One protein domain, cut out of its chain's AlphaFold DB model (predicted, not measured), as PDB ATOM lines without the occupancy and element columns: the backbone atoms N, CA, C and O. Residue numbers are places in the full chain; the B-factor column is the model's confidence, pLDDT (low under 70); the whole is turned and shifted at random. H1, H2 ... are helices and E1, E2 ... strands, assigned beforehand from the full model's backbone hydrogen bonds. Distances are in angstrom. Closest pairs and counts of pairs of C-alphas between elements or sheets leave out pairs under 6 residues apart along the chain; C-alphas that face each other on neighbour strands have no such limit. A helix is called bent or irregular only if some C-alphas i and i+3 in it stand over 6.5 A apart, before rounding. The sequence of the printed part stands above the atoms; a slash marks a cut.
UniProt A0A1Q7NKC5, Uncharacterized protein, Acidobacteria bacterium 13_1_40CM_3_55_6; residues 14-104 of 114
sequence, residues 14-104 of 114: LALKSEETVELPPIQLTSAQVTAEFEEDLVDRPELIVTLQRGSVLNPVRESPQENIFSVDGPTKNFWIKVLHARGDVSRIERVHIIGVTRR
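This is residues 14 to 104 of the 114 residues of an uncharacterized protein of Acidobacteria bacterium 13_1_40CM_3_55_6 (UniProt A0A1Q7NKC5). A strongly twisted, curled sheet wraps partly round one helix, H1, which packs on one face of it, with most of its C-alpha pairs within 10 A made to E6, 24 pairs, and E2, 12 pairs. The two long bent strands E5 and E6 fold back on each other as a hairpin that runs through the sheet and makes the longest axis. The printed part has 91 residues, with six named strands and one named helix in the order E1 E2 H1 E3 E4 E5 E6; the mixed sheet runs E1 E3 E4 E5 E6 E2, and the class is mixed, helices and strands. The whole is compact, with a radius of gyration of the C-alphas of 11.8 A, and rounded, spanning 32 by 29 by 21 A.

Begin at the inner strands E5, residues 77 to 86, and E6, residues 89 to 103, an antiparallel hairpin with N 82 and O 97 2.8 A apart. E5 bends by 56 degrees at residue 80, and E6 bends by 71 degrees at residue 94. Beside E5 look for E4, residues 70 to 73, antiparallel, with N 72 and O 79 at 2.8 A. Next comes E3, residues 56 to 60, antiparallel to E4, with N 71 and O 59 at 2.7 A; E3, E4, E5 and E6 form a meander, each strand the antiparallel neighbour of the one before. E3 pairs in a staggered way, over residues 56 to 58 with the edge strand E1, residues 22 to 24, antiparallel, N 24 and O 56 at 2.8 A. At the other edge E2, residues 34 to 36, is parallel to E6, with N 98 and O 35 at 2.8 A. E1 and E2 are apart. H1, residues 39 to 53, is on one face of this sheet, giving two layers, a helix on one face of a sheet. Its closest C-alphas to E2 are Leu 42 and Ala 36, 6.1 A apart, and to E6 Asp 41 and Val 101, 6.5 A. H1 and E4 are near each other, with 6 pairs of C-alphas within 10 A. In H1, 6 of 11 O i to N i+4 pairs and 9 of 12 O i to N i+3 pairs are within hydrogen-bond range.

Find C-alpha 22 at (-15.055, 25.703, -25.373), where E1 begins. H1 runs 22.0 A from C-alpha 39 at (-16.074, 39.183, -2.285) to C-alpha 53; it is irregular, with C-alphas 43 and 46 7.5 A apart. E5 spans 27.0 A, and E6 31.9 A, ending at C-alpha 103 at (-25.077, 25.845, -5.411). Residues 14 to 15 make a short antiparallel pairing with residues 84 to 85 of E5.

The two C-alphas farthest apart are those of Gly 88 and Arg 104, 35.2 A. The printed part has no cut and no long link; E1 to E2 and E3 to E4 are short links, and the other links are tight. The mean pLDDT of the printed part is 89.6, and residues 87 to 91 are under 70.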
ATOM      1  N   LEU A  14      -6.336  39.146 -22.839       79.06
ATOM      2  CA  LEU A  14      -7.536  39.205 -23.665       79.06
ATOM      3  C   LEU A  14      -8.621  38.349 -23.029       79.06
ATOM      4  O   LEU A  14      -8.347  37.252 -22.549       79.06
ATOM      5  N   ALA A  15      -9.849  38.861 -23.018       84.38
ATOM      6  CA  ALA A  15     -10.996  38.060 -22.624       84.38
ATOM      7  C   ALA A  15     -11.254  36.997 -23.695       84.38
ATOM      8  O   ALA A  15     -11.370  37.337 -24.876       84.38
ATOM      9  N   LEU A  16     -11.370  35.742 -23.271       85.81
ATOM     10  CA  LEU A  16     -11.857  34.664 -24.118       85.81
ATOM     11  C   LEU A  16     -13.270  35.021 -24.585       85.81
ATOM     12  O   LEU A  16     -14.100  35.420 -23.768       85.81
ATOM     13  N   LYS A  17     -13.522  34.895 -25.886       88.00
ATOM     14  CA  LYS A  17     -14.837  35.106 -26.488       88.00
ATOM     15  C   LYS A  17     -15.214  33.905 -27.331       88.00
ATOM     16  O   LYS A  17     -14.383  33.447 -28.112       88.00
ATOM     17  N   SER A  18     -16.429  33.408 -27.157       85.94
ATOM     18  CA  SER A  18     -16.970  32.316 -27.962       85.94
ATOM     19  C   SER A  18     -18.483  32.258 -27.801       85.94
ATOM     20  O   SER A  18     -18.990  32.400 -26.692       85.94
ATOM     21  N   GLU A  19     -19.193  32.011 -28.898       86.81
ATOM     22  CA  GLU A  19     -20.625  31.677 -28.896       86.81
ATOM     23  C   GLU A  19     -20.865  30.161 -28.814       86.81
ATOM     24  O   GLU A  19     -21.977  29.702 -28.541       86.81
ATOM     25  N   GLU A  20     -19.805  29.378 -29.013       89.44
ATOM     26  CA  GLU A  20     -19.801  27.926 -28.907       89.44
ATOM     27  C   GLU A  20     -19.122  27.466 -27.616       89.44
ATOM     28  O   GLU A  20     -18.291  28.169 -27.028       89.44
ATOM     29  N   THR A  21     -19.481  26.262 -27.178       91.69
ATOM     30  CA  THR A  21     -18.832  25.585 -26.057       91.69
ATOM     31  C   THR A  21     -17.329  25.445 -26.307       91.69
ATOM     32  O   THR A  21     -16.908  25.008 -27.375       91.69
ATOM     33  N   VAL A  22     -16.518  25.789 -25.304       90.69
ATOM     34  CA  VAL A  22     -15.055  25.703 -25.373       90.69
ATOM     35  C   VAL A  22     -14.568  24.586 -24.461       90.69
ATOM     36  O   VAL A  22     -14.789  24.620 -23.249       90.69
ATOM     37  N   GLU A  23     -13.860  23.611 -25.024       91.81
ATOM     38  CA  GLU A  23     -13.096  22.645 -24.236       91.81
ATOM     39  C   GLU A  23     -11.801  23.297 -23.752       91.81
ATOM     40  O   GLU A  23     -10.912  23.635 -24.536       91.81
ATOM     41  N   LEU A  24     -11.700  23.495 -22.441       89.12
ATOM     42  CA  LEU A  24     -10.503  24.009 -21.804       89.12
ATOM     43  C   LEU A  24      -9.659  22.825 -21.312       89.12
ATOM     44  O   LEU A  24     -10.121  22.073 -20.444       89.12
ATOM     45  N   PRO A  25      -8.422  22.645 -21.814       89.75
ATOM     46  CA  PRO A  25      -7.531  21.620 -21.288       89.75
ATOM     47  C   PRO A  25      -7.193  21.904 -19.814       89.75
ATOM     48  O   PRO A  25      -7.431  23.009 -19.328       89.75
ATOM     49  N   PRO A  26      -6.612  20.940 -19.081       90.75
ATOM     50  CA  PRO A  26      -6.064  21.188 -17.751       90.75
ATOM     51  C   PRO A  26      -5.144  22.415 -17.737       90.75
ATOM     52  O   PRO A  26      -4.136  22.448 -18.447       90.75
ATOM     53  N   ILE A  27      -5.481  23.421 -16.927       87.75
ATOM     54  CA  ILE A  27      -4.687  24.651 -16.796       87.75
ATOM     55  C   ILE A  27      -4.034  24.753 -15.423       87.75
ATOM     56  O   ILE A  27      -4.575  24.289 -14.427       87.75
ATOM     57  N   GLN A  28      -2.894  25.435 -15.342       87.81
ATOM     58  CA  GLN A  28      -2.333  25.823 -14.051       87.81
ATOM     59  C   GLN A  28      -2.890  27.177 -13.626       87.81
ATOM     60  O   GLN A  28      -2.758  28.167 -14.344       87.81
ATOM     61  N   LEU A  29      -3.506  27.213 -12.446       89.50
ATOM     62  CA  LEU A  29      -4.147  28.400 -11.897       89.50
ATOM     63  C   LEU A  29      -3.845  28.521 -10.404       89.50
ATOM     64  O   LEU A  29      -3.984  27.560  -9.649       89.50
ATOM     65  N   THR A  30      -3.429  29.708  -9.978       92.38
ATOM     66  CA  THR A  30      -3.200  30.037  -8.568       92.38
ATOM     67  C   THR A  30      -4.356  30.855  -8.003       92.38
ATOM     68  O   THR A  30      -5.081  31.528  -8.735       92.38
ATOM     69  N   SER A  31      -4.496  30.880  -6.675       93.06
ATOM     70  CA  SER A  31      -5.524  31.687  -6.006       93.06
ATOM     71  C   SER A  31      -5.459  33.175  -6.365       93.06
ATOM     72  O   SER A  31      -6.499  33.812  -6.494       93.06
ATOM     73  N   ALA A  32      -4.259  33.726  -6.575       92.81
ATOM     74  CA  ALA A  32      -4.063  35.128  -6.956       92.81
ATOM     75  C   ALA A  32      -4.572  35.453  -8.372       92.81
ATOM     76  O   ALA A  32      -4.850  36.609  -8.686       92.81
ATOM     77  N   GLN A  33      -4.708  34.436  -9.226       93.69
ATOM     78  CA  GLN A  33      -5.243  34.570 -10.579       93.69
ATOM     79  C   GLN A  33      -6.764  34.427 -10.625       93.69
ATOM     80  O   GLN A  33      -7.335  34.548 -11.705       93.69
ATOM     81  N   VAL A  34      -7.430  34.190  -9.492       95.69
ATOM     82  CA  VAL A  34      -8.891  34.146  -9.430       95.69
ATOM     83  C   VAL A  34      -9.415  35.297  -8.586       95.69
ATOM     84  O   VAL A  34      -9.121  35.396  -7.390       95.69
ATOM     85  N   THR A  35     -10.197  36.154  -9.233       96.12
ATOM     86  CA  THR A  35     -10.906  37.282  -8.622       96.12
ATOM     87  C   THR A  35     -12.415  37.062  -8.715       96.12
ATOM     88  O   THR A  35     -12.854  36.135  -9.393       96.12
ATOM     89  N   ALA A  36     -13.213  37.899  -8.057       95.25
ATOM     90  CA  ALA A  36     -14.671  37.836  -8.108       95.25
ATOM     91  C   ALA A  36     -15.278  39.243  -8.164       95.25
ATOM     92  O   ALA A  36     -14.622  40.196  -7.742       95.25
ATOM     93  N   GLU A  37     -16.484  39.359  -8.716       93.75
ATOM     94  CA  GLU A  37     -17.299  40.581  -8.702       93.75
ATOM     95  C   GLU A  37     -17.757  40.891  -7.268       93.75
ATOM     96  O   GLU A  37     -17.633  42.024  -6.806       93.75
ATOM     97  N   PHE A  38     -18.185  39.859  -6.532       93.31
ATOM     98  CA  PHE A  38     -18.557  39.942  -5.121       93.31
ATOM     99  C   PHE A  38     -17.542  39.190  -4.255       93.31
ATOM    100  O   PHE A  38     -17.172  38.055  -4.551       93.31
ATOM    101  N   GLU A  39     -17.079  39.804  -3.162       93.25
ATOM    102  CA  GLU A  39     -16.074  39.183  -2.285       93.25
ATOM    103  C   GLU A  39     -16.559  37.867  -1.659       93.25
ATOM    104  O   GLU A  39     -15.751  36.964  -1.438       93.25
ATOM    105  N   GLU A  40     -17.865  37.729  -1.416       93.38
ATOM    106  CA  GLU A  40     -18.468  36.509  -0.871       93.38
ATOM    107  C   GLU A  40     -18.244  35.279  -1.762       93.38
ATOM    108  O   GLU A  40     -17.997  34.193  -1.238       93.38
ATOM    109  N   ASP A  41     -18.197  35.449  -3.088       93.69
ATOM    110  CA  ASP A  41     -17.958  34.361  -4.043       93.69
ATOM    111  C   ASP A  41     -16.512  33.826  -3.984       93.69
ATOM    112  O   ASP A  41     -16.225  32.709  -4.427       93.69
ATOM    113  N   LEU A  42     -15.565  34.579  -3.400       94.94
ATOM    114  CA  LEU A  42     -14.175  34.126  -3.254       94.94
ATOM    115  C   LEU A  42     -14.037  32.917  -2.325       94.94
ATOM    116  O   LEU A  42     -13.030  32.204  -2.417       94.94
ATOM    117  N   VAL A  43     -15.027  32.655  -1.463       95.31
ATOM    118  CA  VAL A  43     -15.060  31.452  -0.617       95.31
ATOM    119  C   VAL A  43     -15.077  30.169  -1.457       95.31
ATOM    120  O   VAL A  43     -14.518  29.152  -1.046       95.31
ATOM    121  N   ASP A  44     -15.636  30.235  -2.668       95.19
ATOM    122  CA  ASP A  44     -15.832  29.092  -3.560       95.19
ATOM    123  C   ASP A  44     -14.708  28.916  -4.590       95.19
ATOM    124  O   ASP A  44     -14.652  27.914  -5.312       95.19
ATOM    125  N   ARG A  45     -13.739  29.839  -4.605       95.62
ATOM    126  CA  ARG A  45     -12.554  29.788  -5.468       95.62
ATOM    127  C   ARG A  45     -11.802  28.445  -5.435       95.62
ATOM    128  O   ARG A  45     -11.389  28.015  -6.511       95.62
ATOM    129  N   PRO A  46     -11.577  27.772  -4.285       96.81
ATOM    130  CA  PRO A  46     -10.830  26.512  -4.274       96.81
ATOM    131  C   PRO A  46     -11.458  25.429  -5.158       96.81
ATOM    132  O   PRO A  46     -10.742  24.716  -5.858       96.81
ATOM    133  N   GLU A  47     -12.789  25.335  -5.176       96.19
ATOM    134  CA  GLU A  47     -13.509  24.370  -6.011       96.19
ATOM    135  C   GLU A  47     -13.379  24.710  -7.496       96.19
ATOM    136  O   GLU A  47     -13.083  23.826  -8.303       96.19
ATOM    137  N   LEU A  48     -13.525  25.990  -7.856       96.62
ATOM    138  CA  LEU A  48     -13.331  26.446  -9.230       96.62
ATOM    139  C   LEU A  48     -11.908  26.159  -9.727       96.62
ATOM    140  O   LEU A  48     -11.739  25.636 -10.825       96.62
ATOM    141  N   ILE A  49     -10.885  26.454  -8.916       96.50
ATOM    142  CA  ILE A  49      -9.479  26.199  -9.271       96.50
ATOM    143  C   ILE A  49      -9.260  24.715  -9.553       96.50
ATOM    144  O   ILE A  49      -8.737  24.374 -10.610       96.50
ATOM    145  N   VAL A  50      -9.690  23.832  -8.645       96.00
ATOM    146  CA  VAL A  50      -9.534  22.378  -8.823       96.00
ATOM    147  C   VAL A  50     -10.290  21.887 -10.057       96.00
ATOM    148  O   VAL A  50      -9.801  20.999 -10.755       96.00
ATOM    149  N   THR A  51     -11.458  22.463 -10.339       95.56
ATOM    150  CA  THR A  51     -12.270  22.123 -11.515       95.56
ATOM    151  C   THR A  51     -11.521  22.468 -12.804       95.56
ATOM    152  O   THR A  51     -11.273  21.584 -13.621       95.56
ATOM    153  N   LEU A  52     -11.039  23.706 -12.940       94.88
ATOM    154  CA  LEU A  52     -10.304  24.151 -14.130       94.88
ATOM    155  C   LEU A  52      -8.941  23.454 -14.283       94.88
ATOM    156  O   LEU A  52      -8.515  23.154 -15.399       94.88
ATOM    157  N   GLN A  53      -8.268  23.129 -13.174       94.50
ATOM    158  CA  GLN A  53      -7.004  22.380 -13.185       94.50
ATOM    159  C   GLN A  53      -7.139  20.950 -13.713       94.50
ATOM    160  O   GLN A  53      -6.147  20.362 -14.135       94.50
ATOM    161  N   ARG A  54      -8.346  20.378 -13.709       94.75
ATOM    162  CA  ARG A  54      -8.627  19.051 -14.282       94.75
ATOM    163  C   ARG A  54      -9.040  19.108 -15.752       94.75
ATOM    164  O   ARG A  54      -9.216  18.058 -16.362       94.75
ATOM    165  N   GLY A  55      -9.156  20.308 -16.313       93.38
ATOM    166  CA  GLY A  55      -9.810  20.542 -17.591       93.38
ATOM    167  C   GLY A  55     -11.315  20.679 -17.402       93.38
ATOM    168  O   GLY A  55     -11.911  20.117 -16.481       93.38
ATOM    169  N   SER A  56     -11.939  21.505 -18.228       94.44
ATOM    170  CA  SER A  56     -13.349  21.855 -18.071       94.44
ATOM    171  C   SER A  56     -13.987  22.195 -19.400       94.44
ATOM    172  O   SER A  56     -13.321  22.574 -20.357       94.44
ATOM    173  N   VAL A  57     -15.308  22.096 -19.428       94.50
ATOM    174  CA  VAL A  57     -16.121  22.579 -20.535       94.50
ATOM    175  C   VAL A  57     -16.666  23.945 -20.137       94.50
ATOM    176  O   VAL A  57     -17.336  24.072 -19.112       94.50
ATOM    177  N   LEU A  58     -16.340  24.969 -20.920       94.25
ATOM    178  CA  LEU A  58     -16.847  26.323 -20.743       94.25
ATOM    179  C   LEU A  58     -18.057  26.501 -21.657       94.25
ATOM    180  O   LEU A  58     -17.916  26.518 -22.880       94.25
ATOM    181  N   ASN A  59     -19.244  26.640 -21.078       94.62
ATOM    182  CA  ASN A  59     -20.463  26.839 -21.856       94.62
ATOM    183  C   ASN A  59     -20.786  28.335 -21.931       94.62
ATOM    184  O   ASN A  59     -20.962  28.959 -20.887       94.62
ATOM    185  N   PRO A  60     -20.861  28.948 -23.118       92.06
ATOM    186  CA  PRO A  60     -21.186  30.364 -23.225       92.06
ATOM    187  C   PRO A  60     -22.605  30.642 -22.724       92.06
ATOM    188  O   PRO A  60     -23.553  29.918 -23.042       92.06
ATOM    189  N   VAL A  61     -22.751  31.705 -21.935       90.88
ATOM    190  CA  VAL A  61     -24.054  32.158 -21.432       90.88
ATOM    191  C   VAL A  61     -24.734  32.985 -22.513       90.88
ATOM    192  O   VAL A  61     -24.337  34.122 -22.766       90.88
ATOM    193  N   ARG A  62     -25.763  32.424 -23.151       79.56
ATOM    194  CA  ARG A  62     -26.434  33.034 -24.315       79.56
ATOM    195  C   ARG A  62     -27.254  34.270 -23.958       79.56
ATOM    196  O   ARG A  62     -27.466  35.133 -24.800       79.56
ATOM    197  N   GLU A  63     -27.711  34.355 -22.716       80.50
ATOM    198  CA  GLU A  63     -28.478  35.481 -22.186       80.50
ATOM    199  C   GLU A  63     -27.586  36.690 -21.862       80.50
ATOM    200  O   GLU A  63     -28.087  37.791 -21.633       80.50
ATOM    201  N   SER A  64     -26.261  36.505 -21.843       76.12
ATOM    202  CA  SER A  64     -25.313  37.592 -21.633       76.12
ATOM    203  C   SER A  64     -25.095  38.365 -22.939       76.12
ATOM    204  O   SER A  64     -24.670  37.773 -23.928       76.12
ATOM    205  N   PRO A  65     -25.238  39.705 -22.946       72.50
ATOM    206  CA  PRO A  65     -24.848  40.527 -24.094       72.50
ATOM    207  C   PRO A  65     -23.323  40.556 -24.306       72.50
ATOM    208  O   PRO A  65     -22.838  41.112 -25.287       72.50
ATOM    209  N   GLN A  66     -22.548  40.013 -23.361       75.19
ATOM    210  CA  GLN A  66     -21.100  39.885 -23.448       75.19
ATOM    211  C   GLN A  66     -20.742  38.432 -23.788       75.19
ATOM    212  O   GLN A  66     -20.901  37.547 -22.946       75.19
ATOM    213  N   GLU A  67     -20.181  38.203 -24.978       81.00
ATOM    214  CA  GLU A  67     -19.715  36.897 -25.496       81.00
ATOM    215  C   GLU A  67     -18.495  36.316 -24.745       81.00
ATOM    216  O   GLU A  67     -17.779  35.462 -25.262       81.00
ATOM    217  N   ASN A  68     -18.188  36.819 -23.548       89.06
ATOM    218  CA  ASN A  68     -17.034  36.421 -22.739       89.06
ATOM    219  C   ASN A  68     -17.413  35.857 -21.366       89.06
ATOM    220  O   ASN A  68     -16.547  35.753 -20.492       89.06
ATOM    221  N   ILE A  69     -18.697  35.553 -21.164       93.19
ATOM    222  CA  ILE A  69     -19.203  34.933 -19.945       93.19
ATOM    223  C   ILE A  69     -19.481  33.462 -20.219       93.19
ATOM    224  O   ILE A  69     -20.246  33.117 -21.118       93.19
ATOM    225  N   PHE A  70     -18.891  32.608 -19.391       95.00
ATOM    226  CA  PHE A  70     -19.025  31.164 -19.486       95.00
ATOM    227  C   PHE A  70     -19.556  30.592 -18.182       95.00
ATOM    228  O   PHE A  70     -19.147  31.030 -17.109       95.00
ATOM    229  N   SER A  71     -20.424  29.590 -18.265       95.56
ATOM    230  CA  SER A  71     -20.729  28.718 -17.143       95.56
ATOM    231  C   SER A  71     -19.757  27.538 -17.094       95.56
ATOM    232  O   SER A  71     -19.381  26.968 -18.122       95.56
ATOM    233  N   VAL A  72     -19.340  27.189 -15.877       95.56
ATOM    234  CA  VAL A  72     -18.501  26.027 -15.574       95.56
ATOM    235  C   VAL A  72     -19.161  25.209 -14.484       95.56
ATOM    236  O   VAL A  72     -19.479  25.714 -13.404       95.56
ATOM    237  N   ASP A  73     -19.324  23.929 -14.775       95.25
ATOM    238  CA  ASP A  73     -19.909  22.958 -13.869       95.25
ATOM    239  C   ASP A  73     -18.842  22.410 -12.919       95.25
ATOM    240  O   ASP A  73     -17.991  21.604 -13.297       95.25
ATOM    241  N   GLY A  74     -18.896  22.855 -11.667       93.06
ATOM    242  CA  GLY A  74     -18.147  22.263 -10.568       93.06
ATOM    243  C   GLY A  74     -18.890  21.078  -9.935       93.06
ATOM    244  O   GLY A  74     -20.079  20.855 -10.189       93.06
ATOM    245  N   PRO A  75     -18.216  20.308  -9.062       91.75
ATOM    246  CA  PRO A  75     -18.824  19.168  -8.378       91.75
ATOM    247  C   PRO A  75     -20.050  19.530  -7.527       91.75
ATOM    248  O   PRO A  75     -21.000  18.753  -7.455       91.75
ATOM    249  N   THR A  76     -20.039  20.696  -6.876       93.50
ATOM    250  CA  THR A  76     -21.104  21.141  -5.963       93.50
ATOM    251  C   THR A  76     -21.744  22.463  -6.377       93.50
ATOM    252  O   THR A  76     -22.816  22.807  -5.873       93.50
ATOM    253  N   LYS A  77     -21.130  23.201  -7.308       94.56
ATOM    254  CA  LYS A  77     -21.586  24.528  -7.741       94.56
ATOM    255  C   LYS A  77     -21.487  24.702  -9.247       94.56
ATOM    256  O   LYS A  77     -20.693  24.039  -9.900       94.56
ATOM    257  N   ASN A  78     -22.271  25.629  -9.776       95.69
ATOM    258  CA  ASN A  78     -22.104  26.158 -11.122       95.69
ATOM    259  C   ASN A  78     -21.545  27.577 -10.999       95.69
ATOM    260  O   ASN A  78     -22.054  28.376 -10.207       95.69
ATOM    261  N   PHE A  79     -20.496  27.871 -11.758       96.25
ATOM    262  CA  PHE A  79     -19.801  29.154 -11.738       96.25
ATOM    263  C   PHE A  79     -20.071  29.900 -13.033       96.25
ATOM    264  O   PHE A  79     -19.944  29.304 -14.098       96.25
ATOM    265  N   TRP A  80     -20.346  31.198 -12.959       96.19
ATOM    266  CA  TRP A  80     -20.263  32.086 -14.116       96.19
ATOM    267  C   TRP A  80     -18.947  32.835 -14.065       96.19
ATOM    268  O   TRP A  80     -18.651  33.497 -13.072       96.19
ATOM    269  N   ILE A  81     -18.139  32.715 -15.114       96.00
ATOM    270  CA  ILE A  81     -16.778  33.237 -15.131       96.00
ATOM    271  C   ILE A  81     -16.463  34.000 -16.413       96.00
ATOM    272  O   ILE A  81     -17.009  33.725 -17.481       96.00
ATOM    273  N   LYS A  82     -15.501  34.915 -16.310       94.88
ATOM    274  CA  LYS A  82     -14.728  35.429 -17.444       94.88
ATOM    275  C   LYS A  82     -13.328  34.849 -17.386       94.88
ATOM    276  O   LYS A  82     -12.698  34.843 -16.328       94.88
ATOM    277  N   VAL A  83     -12.818  34.420 -18.531       92.25
ATOM    278  CA  VAL A  83     -11.449  33.919 -18.663       92.25
ATOM    279  C   VAL A  83     -10.623  34.960 -19.402       92.25
ATOM    280  O   VAL A  83     -11.001  35.399 -20.486       92.25
ATOM    281  N   LEU A  84      -9.503  35.370 -18.815       90.94
ATOM    282  CA  LEU A  84      -8.513  36.225 -19.452       90.94
ATOM    283  C   LEU A  84      -7.255  35.409 -19.729       90.94
ATOM    284  O   LEU A  84      -6.671  34.833 -18.812       90.94
ATOM    285  N   HIS A  85      -6.811  35.407 -20.978       84.19
ATOM    286  CA  HIS A  85      -5.623  34.687 -21.427       84.19
ATOM    287  C   HIS A  85      -4.560  35.652 -21.959       84.19
ATOM    288  O   HIS A  85      -4.851  36.808 -22.281       84.19
ATOM    289  N   ALA A  86      -3.314  35.198 -22.055       79.12
ATOM    290  CA  ALA A  86      -2.250  35.987 -22.662       79.12
ATOM    291  C   ALA A  86      -2.527  36.202 -24.162       79.12
ATOM    292  O   ALA A  86      -2.964  35.297 -24.879       79.12
ATOM    293  N   ARG A  87      -2.265  37.409 -24.676       67.94
ATOM    294  CA  ARG A  87      -2.396  37.694 -26.113       67.94
ATOM    295  C   ARG A  87      -1.507  36.752 -26.934       67.94
ATOM    296  O   ARG A  87      -0.291  36.770 -26.784       67.94
ATOM    297  N   GLY A  88      -2.127  35.987 -27.833       61.19
ATOM    298  CA  GLY A  88      -1.449  35.038 -28.724       61.19
ATOM    299  C   GLY A  88      -1.376  33.598 -28.206       61.19
ATOM    300  O   GLY A  88      -0.988  32.727 -28.975       61.19
ATOM    301  N   ASP A  89      -1.784  33.338 -26.959       68.50
ATOM    302  CA  ASP A  89      -1.818  31.991 -26.387       68.50
ATOM    303  C   ASP A  89      -3.028  31.813 -25.456       68.50
ATOM    304  O   ASP A  89      -3.046  32.274 -24.314       68.50
ATOM    305  N   VAL A  90      -4.059  31.140 -25.968       64.06
ATOM    306  CA  VAL A  90      -5.278  30.801 -25.218       64.06
ATOM    307  C   VAL A  90      -5.050  29.711 -24.168       64.06
ATOM    308  O   VAL A  90      -5.848  29.600 -23.243       64.06
ATOM    309  N   SER A  91      -3.964  28.935 -24.263       65.19
ATOM    310  CA  SER A  91      -3.625  27.923 -23.253       65.19
ATOM    311  C   SER A  91      -3.071  28.550 -21.971       65.19
ATOM    312  O   SER A  91      -3.154  27.967 -20.888       65.19
ATOM    313  N   ARG A  92      -2.555  29.780 -22.071       77.12
ATOM    314  CA  ARG A  92      -2.010  30.525 -20.944       77.12
ATOM    315  C   ARG A  92      -3.065  31.442 -20.337       77.12
ATOM    316  O   ARG A  92      -3.188  32.616 -20.694       77.12
ATOM    317  N   ILE A  93      -3.806  30.896 -19.380       83.88
ATOM    318  CA  ILE A  93      -4.774  31.660 -18.595       83.88
ATOM    319  C   ILE A  93      -4.041  32.564 -17.604       83.88
ATOM    320  O   ILE A  93      -3.301  32.113 -16.734       83.88
ATOM    321  N   GLU A  94      -4.262  33.864 -17.743       87.56
ATOM    322  CA  GLU A  94      -3.675  34.895 -16.889       87.56
ATOM    323  C   GLU A  94      -4.575  35.172 -15.681       87.56
ATOM    324  O   GLU A  94      -4.082  35.366 -14.569       87.56
ATOM    325  N   ARG A  95      -5.899  35.166 -15.881       92.50
ATOM    326  CA  ARG A  95      -6.875  35.405 -14.816       92.50
ATOM    327  C   ARG A  95      -8.211  34.737 -15.112       92.50
ATOM    328  O   ARG A  95      -8.657  34.712 -16.253       92.50
ATOM    329  N   VAL A  96      -8.881  34.285 -14.063       94.94
ATOM    330  CA  VAL A  96     -10.294  33.906 -14.084       94.94
ATOM    331  C   VAL A  96     -11.043  34.837 -13.141       94.94
ATOM    332  O   VAL A  96     -10.575  35.128 -12.044       94.94
ATOM    333  N   HIS A  97     -12.183  35.348 -13.574       96.25
ATOM    334  CA  HIS A  97     -12.999  36.257 -12.783       96.25
ATOM    335  C   HIS A  97     -14.385  35.659 -12.581       96.25
ATOM    336  O   HIS A  97     -15.063  35.382 -13.565       96.25
ATOM    337  N   ILE A  98     -14.783  35.448 -11.330       96.81
ATOM    338  CA  ILE A  98     -16.101  34.938 -10.953       96.81
ATOM    339  C   ILE A  98     -17.104  36.087 -11.013       96.81
ATOM    340  O   ILE A  98     -16.912  37.113 -10.373       96.81
ATOM    341  N   ILE A  99     -18.164  35.907 -11.787       94.94
ATOM    342  CA  ILE A  99     -19.284  36.850 -11.897       94.94
ATOM    343  C   ILE A  99     -20.400  36.463 -10.925       94.94
ATOM    344  O   ILE A  99     -21.130  37.319 -10.441       94.94
ATOM    345  N   GLY A 100     -20.541  35.165 -10.661       93.75
ATOM    346  CA  GLY A 100     -21.475  34.648  -9.678       93.75
ATOM    347  C   GLY A 100     -21.351  33.142  -9.516       93.75
ATOM    348  O   GLY A 100     -20.753  32.450 -10.352       93.75
ATOM    349  N   VAL A 101     -21.957  32.635  -8.448       94.62
ATOM    350  CA  VAL A 101     -21.959  31.215  -8.102       94.62
ATOM    351  C   VAL A 101     -23.373  30.766  -7.742       94.62
ATOM    352  O   VAL A 101     -24.134  31.471  -7.088       94.62
ATOM    353  N   THR A 102     -23.748  29.558  -8.156       92.94
ATOM    354  CA  THR A 102     -24.980  28.897  -7.712       92.94
ATOM    355  C   THR A 102     -24.658  27.520  -7.159       92.94
ATOM    356  O   THR A 102     -23.953  26.732  -7.789       92.94
ATOM    357  N   ARG A 103     -25.199  27.192  -5.983       86.88
ATOM    358  CA  ARG A 103     -25.077  25.845  -5.411       86.88
ATOM    359  C   ARG A 103     -25.990  24.873  -6.149       86.88
ATOM    360  O   ARG A 103     -27.177  25.140  -6.341       86.88
ATOM    361  N   ARG A 104     -25.456  23.707  -6.512       76.69
ATOM    362  CA  ARG A 104     -26.270  22.606  -7.031       76.69
ATOM    363  C   ARG A 104     -27.205  22.130  -5.920       76.69
ATOM    364  O   ARG A 104     -26.764  21.829  -4.816       76.69
TER     365      ARG A 104